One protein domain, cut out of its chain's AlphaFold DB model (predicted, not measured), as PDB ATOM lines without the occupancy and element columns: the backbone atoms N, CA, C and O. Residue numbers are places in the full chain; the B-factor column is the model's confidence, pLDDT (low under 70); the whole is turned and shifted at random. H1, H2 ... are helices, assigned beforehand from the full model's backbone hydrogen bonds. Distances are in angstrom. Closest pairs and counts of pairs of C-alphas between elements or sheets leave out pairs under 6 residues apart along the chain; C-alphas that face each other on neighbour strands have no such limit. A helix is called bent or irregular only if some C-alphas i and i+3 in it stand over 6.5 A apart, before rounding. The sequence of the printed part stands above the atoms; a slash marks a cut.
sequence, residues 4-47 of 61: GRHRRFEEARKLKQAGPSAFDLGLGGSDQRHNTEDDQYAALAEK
ATOM      1  N   GLY A   4     222.051 213.600 247.916       69.50
ATOM      2  CA  GLY A   4     222.801 214.650 248.628       69.50
ATOM      3  C   GLY A   4     223.949 215.348 247.885       69.50
ATOM      4  O   GLY A   4     224.366 216.414 248.328       69.50
ATOM      5  N   ARG A   5     224.423 214.849 246.733       65.81
ATOM      6  CA  ARG A   5     225.357 215.646 245.897       65.81
ATOM      7  C   ARG A   5     224.670 216.812 245.188       65.81
ATOM      8  O   ARG A   5     225.311 217.812 244.901       65.81
ATOM      9  N   HIS A   6     223.372 216.679 244.948       72.62
ATOM     10  CA  HIS A   6     222.606 217.645 244.173       72.62
ATOM     11  C   HIS A   6     222.173 218.852 245.004       72.62
ATOM     12  O   HIS A   6     222.150 219.942 244.466       72.62
ATOM     13  N   ARG A   7     221.982 218.716 246.328       74.19
ATOM     14  CA  ARG A   7     221.488 219.827 247.163       74.19
ATOM     15  C   ARG A   7     222.413 221.049 247.133       74.19
ATOM     16  O   ARG A   7     221.966 222.150 246.862       74.19
ATOM     17  N   ARG A   8     223.719 220.841 247.355       73.25
ATOM     18  CA  ARG A   8     224.714 221.932 247.309       73.25
ATOM     19  C   ARG A   8     225.021 222.402 245.883       73.25
ATOM     20  O   ARG A   8     225.369 223.557 245.680       73.25
ATOM     21  N   PHE A   9     224.912 221.511 244.896       75.12
ATOM     22  CA  PHE A   9     225.196 221.840 243.498       75.12
ATOM     23  C   PHE A   9     224.064 222.651 242.852       75.12
ATOM     24  O   PHE A   9     224.328 223.580 242.093       75.12
ATOM     25  N   GLU A  10     222.813 222.333 243.178       74.12
ATOM     26  CA  GLU A  10     221.628 223.063 242.721       74.12
ATOM     27  C   GLU A  10     221.593 224.482 243.296       74.12
ATOM     28  O   GLU A  10     221.327 225.420 242.547       74.12
ATOM     29  N   GLU A  11     221.952 224.664 244.570       73.56
ATOM     30  CA  GLU A  11     222.030 225.986 245.210       73.56
ATOM     31  C   GLU A  11     223.102 226.879 244.562       73.56
ATOM     32  O   GLU A  11     222.808 227.996 244.137       73.56
ATOM     33  N   ALA A  12     224.320 226.360 244.367       74.56
ATOM     34  CA  ALA A  12     225.401 227.113 243.729       74.56
ATOM     35  C   ALA A  12     225.130 227.409 242.242       74.56
ATOM     36  O   ALA A  12     225.480 228.481 241.747       74.56
ATOM     37  N   ARG A  13     224.497 226.478 241.511       77.00
ATOM     38  CA  ARG A  13     224.100 226.703 240.112       77.00
ATOM     39  C   ARG A  13     223.006 227.760 240.017       77.00
ATOM     40  O   ARG A  13     223.098 228.621 239.146       77.00
ATOM     41  N   LYS A  14     222.011 227.713 240.909       73.50
ATOM     42  CA  LYS A  14     220.961 228.730 240.990       73.50
ATOM     43  C   LYS A  14     221.564 230.103 241.278       73.50
ATOM     44  O   LYS A  14     221.208 231.037 240.579       73.50
ATOM     45  N   LEU A  15     222.530 230.209 242.193       64.88
ATOM     46  CA  LEU A  15     223.225 231.469 242.477       64.88
ATOM     47  C   LEU A  15     224.034 231.982 241.269       64.88
ATOM     48  O   LEU A  15     223.934 233.148 240.909       64.88
ATOM     49  N   LYS A  16     224.781 231.102 240.581       71.75
ATOM     50  CA  LYS A  16     225.542 231.484 239.374       71.75
ATOM     51  C   LYS A  16     224.656 231.904 238.201       71.75
ATOM     52  O   LYS A  16     225.052 232.774 237.438       71.75
ATOM     53  N   GLN A  17     223.504 231.261 238.019       71.06
ATOM     54  CA  GLN A  17     222.597 231.568 236.913       71.06
ATOM     55  C   GLN A  17     221.682 232.760 237.220       71.06
ATOM     56  O   GLN A  17     221.369 233.520 236.313       71.06
ATOM     57  N   ALA A  18     221.241 232.916 238.470       70.38
ATOM     58  CA  ALA A  18     220.323 233.982 238.862       70.38
ATOM     59  C   ALA A  18     221.013 235.344 239.048       70.38
ATOM     60  O   ALA A  18     220.321 236.349 239.166       70.38
ATOM     61  N   GLY A  19     222.351 235.386 239.051       71.88
ATOM     62  CA  GLY A  19     223.093 236.595 239.396       71.88
ATOM     63  C   GLY A  19     222.938 236.958 240.880       71.88
ATOM     64  O   GLY A  19     222.257 236.247 241.628       71.88
ATOM     65  N   PRO A  20     223.600 238.032 241.341       73.94
ATOM     66  CA  PRO A  20     223.450 238.520 242.706       73.94
ATOM     67  C   PRO A  20     221.977 238.836 242.978       73.94
ATOM     68  O   PRO A  20     221.336 239.611 242.267       73.94
ATOM     69  N   SER A  21     221.418 238.166 243.983       74.94
ATOM     70  CA  SER A  21     220.021 238.356 244.375       74.94
ATOM     71  C   SER A  21     219.800 239.774 244.915       74.94
ATOM     72  O   SER A  21     220.720 240.374 245.460       74.94
ATOM     73  N   ALA A  22     218.574 240.298 244.853       67.62
ATOM     74  CA  ALA A  22     218.246 241.622 245.395       67.62
ATOM     75  C   ALA A  22     218.632 241.792 246.881       67.62
ATOM     76  O   ALA A  22     218.979 242.885 247.308       67.62
ATOM     77  N   PHE A  23     218.638 240.705 247.659       67.81
ATOM     78  CA  PHE A  23     219.137 240.700 249.035       67.81
ATOM     79  C   PHE A  23     220.659 240.914 249.119       67.81
ATOM     80  O   PHE A  23     221.129 241.650 249.978       67.81
ATOM     81  N   ASP A  24     221.417 240.322 248.193       67.25
ATOM     82  CA  ASP A  24     222.879 240.452 248.079       67.25
ATOM     83  C   ASP A  24     223.300 241.854 247.601       67.25
ATOM     84  O   ASP A  24     224.367 242.352 247.938       67.25
ATOM     85  N   LEU A  25     222.415 242.532 246.864       68.50
ATOM     86  CA  LEU A  25     222.570 243.932 246.464       68.50
ATOM     87  C   LEU A  25     222.074 244.930 247.532       68.50
ATOM     88  O   LEU A  25     222.092 246.133 247.293       68.50
ATOM     89  N   GLY A  26     221.600 244.456 248.690       63.25
ATOM     90  CA  GLY A  26     221.081 245.319 249.757       63.25
ATOM     91  C   GLY A  26     219.691 245.915 249.491       63.25
ATOM     92  O   GLY A  26     219.239 246.751 250.263       63.25
ATOM     93  N   LEU A  27     218.982 245.469 248.446       66.94
ATOM     94  CA  LEU A  27     217.608 245.894 248.126       66.94
ATOM     95  C   LEU A  27     216.524 245.038 248.814       66.94
ATOM     96  O   LEU A  27     215.336 245.288 248.638       66.94
ATOM     97  N   GLY A  28     216.908 243.989 249.549       63.97
ATOM     98  CA  GLY A  28     215.999 242.960 250.072       63.97
ATOM     99  C   GLY A  28     215.726 242.993 251.579       63.97
ATOM    100  O   GLY A  28     215.469 241.935 252.148       63.97
ATOM    101  N   GLY A  29     215.819 244.153 252.234       57.66
ATOM    102  CA  GLY A  29     215.482 244.332 253.651       57.66
ATOM    103  C   GLY A  29     214.239 245.202 253.819       57.66
ATOM    104  O   GLY A  29     214.240 246.366 253.435       57.66
ATOM    105  N   SER A  30     213.180 244.621 254.370       52.69
ATOM    106  CA  SER A  30     211.890 245.250 254.651       52.69
ATOM    107  C   SER A  30     211.976 246.399 255.673       52.69
ATOM    108  O   SER A  30     212.632 246.257 256.703       52.69
ATOM    109  N   ASP A  31     211.207 247.465 255.426       52.88
ATOM    110  CA  ASP A  31     210.562 248.319 256.441       52.88
ATOM    111  C   ASP A  31     211.407 249.272 257.305       52.88
ATOM    112  O   ASP A  31     211.022 249.596 258.431       52.88
ATOM    113  N   GLN A  32     212.483 249.857 256.779       54.03
ATOM    114  CA  GLN A  32     212.947 251.131 257.337       54.03
ATOM    115  C   GLN A  32     212.159 252.236 256.636       54.03
ATOM    116  O   GLN A  32     212.577 252.659 255.568       54.03
ATOM    117  N   ARG A  33     210.981 252.563 257.204       55.06
ATOM    118  CA  ARG A  33     210.162 253.791 257.060       55.06
ATOM    119  C   ARG A  33     210.348 254.510 255.733       55.06
ATOM    120  O   ARG A  33     211.453 254.960 255.513       55.06
ATOM    121  N   HIS A  34     209.302 254.673 254.919       53.50
ATOM    122  CA  HIS A  34     209.285 255.589 253.768       53.50
ATOM    123  C   HIS A  34     210.146 256.838 254.030       53.50
ATOM    124  O   HIS A  34     209.643 257.806 254.583       53.50
ATOM    125  N   ASN A  35     211.440 256.771 253.696       60.84
ATOM    126  CA  ASN A  35     212.337 257.903 253.766       60.84
ATOM    127  C   ASN A  35     211.906 258.633 252.520       60.84
ATOM    128  O   ASN A  35     212.187 258.169 251.402       60.84
ATOM    129  N   THR A  36     211.079 259.652 252.715       75.38
ATOM    130  CA  THR A  36     210.674 260.512 251.615       75.38
ATOM    131  C   THR A  36     211.941 261.014 250.932       75.38
ATOM    132  O   THR A  36     213.046 260.938 251.480       75.38
ATOM    133  N   GLU A  37     211.815 261.454 249.688       77.69
ATOM    134  CA  GLU A  37     212.963 262.023 248.983       77.69
ATOM    135  C   GLU A  37     213.614 263.123 249.846       77.69
ATOM    136  O   GLU A  37     214.835 263.141 249.980       77.69
ATOM    137  N   ASP A  38     212.806 263.896 250.577       74.38
ATOM    138  CA  ASP A  38     213.236 264.902 251.556       74.38
ATOM    139  C   ASP A  38     214.113 264.336 252.684       74.38
ATOM    140  O   ASP A  38     215.183 264.879 252.954       74.38
ATOM    141  N   ASP A  39     213.733 263.214 253.306       84.06
ATOM    142  CA  ASP A  39     214.539 262.581 254.362       84.06
ATOM    143  C   ASP A  39     215.913 262.126 253.828       84.06
ATOM    144  O   ASP A  39     216.924 262.159 254.536       84.06
ATOM    145  N   GLN A  40     215.964 261.707 252.558       84.00
ATOM    146  CA  GLN A  40     217.208 261.307 251.896       84.00
ATOM    147  C   GLN A  40     218.082 262.519 251.563       84.00
ATOM    148  O   GLN A  40     219.303 262.459 251.750       84.00
ATOM    149  N   TYR A  41     217.479 263.618 251.104       82.12
ATOM    150  CA  TYR A  41     218.188 264.872 250.857       82.12
ATOM    151  C   TYR A  41     218.732 265.477 252.154       82.12
ATOM    152  O   TYR A  41     219.909 265.838 252.194       82.12
ATOM    153  N   ALA A  42     217.947 265.490 253.232       85.25
ATOM    154  CA  ALA A  42     218.387 265.958 254.544       85.25
ATOM    155  C   ALA A  42     219.592 265.152 255.062       85.25
ATOM    156  O   ALA A  42     220.612 265.724 255.447       85.25
ATOM    157  N   ALA A  43     219.537 263.818 254.971       85.56
ATOM    158  CA  ALA A  43     220.648 262.956 255.379       85.56
ATOM    159  C   ALA A  43     221.927 263.181 254.547       85.56
ATOM    160  O   ALA A  43     223.045 263.065 255.060       85.56
ATOM    161  N   LEU A  44     221.788 263.492 253.252       86.50
ATOM    162  CA  LEU A  44     222.917 263.860 252.396       86.50
ATOM    163  C   LEU A  44     223.509 265.211 252.803       86.50
ATOM    164  O   LEU A  44     224.732 265.333 252.867       86.50
ATOM    165  N   ALA A  45     222.663 266.191 253.097       87.69
ATOM    166  CA  ALA A  45     223.080 267.530 253.484       87.69
ATOM    167  C   ALA A  45     223.871 267.494 254.808       87.69
ATOM    168  O   ALA A  45     225.029 267.915 254.844       87.69
ATOM    169  N   GLU A  46     223.344 266.825 255.842       82.06
ATOM    170  CA  GLU A  46     224.026 266.628 257.132       82.06
ATOM    171  C   GLU A  46     225.392 265.946 256.985       82.06
ATOM    172  O   GLU A  46     226.374 266.339 257.622       82.06
ATOM    173  N   LYS A  47     225.488 264.943 256.104       89.06
ATOM    174  CA  LYS A  47     226.741 264.223 255.834       89.06
ATOM    175  C   LYS A  47     227.842 265.140 255.293       89.06
ATOM    176  O   LYS A  47     229.019 264.885 255.556       89.06
TER     177      LYS A  47
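This is residues 4 to 47 of the 61 residues of the protein "Unannotated protein" of freshwater metagenome (UniProt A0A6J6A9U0). Two helices sit at opposite ends of a long, winding link and are far from each other, in a drawn-out shape with no common core. H1, at one end, points inward at a slant to the long axis of the whole, and H2, at the other end, is turned crosswise to that axis. The printed part has 44 residues, with two named helices in the order H1, H2 and no named strand; its class is all helix, with 25 residues in the helices. It is extended, with a radius of gyration of the C-alphas of 17.8 A, and its outline is a rod spanning 52 by 18 by 14 A.

Start at Gly 4 and go on to H1, residues 5 to 18, then along residues 19 to 36 to H2, residues 37 to 47. H1 and H2 are apart, with no C-alpha of the one within 8 A of the other. Residues 4 to 34 stand free, of which 5 to 18 belong to H1, and so do residues 36 to 42, of which 37 to 42 belong to H2. Look at the backbone O of residue i and N of residue i+4: in H2 every such pair is within hydrogen-bond range, and in H1 9 of 10 are.

Find C-alpha 5 at (225.357, 215.646, 245.897); from there H1 runs 20.3 A to C-alpha 18 at (220.323, 233.982, 238.862). H1 is neither bent nor irregular, but only just: C-alphas 5 and 8 are 6.5 A apart. H2 runs 15.5 A from C-alpha 37 to C-alpha 47 at (226.741, 264.223, 255.834).

The two C-alphas farthest apart, those of Gly 4 and Ala 45, are 53.1 A apart. The printed part has no cut, and the link from H1 to H2, 18 residues, is long. Read the B-factor column for pLDDT: its mean over the printed part is 71.5, and it is under 70 at residues 4 to 5, residue 15 and residues 22 to 35.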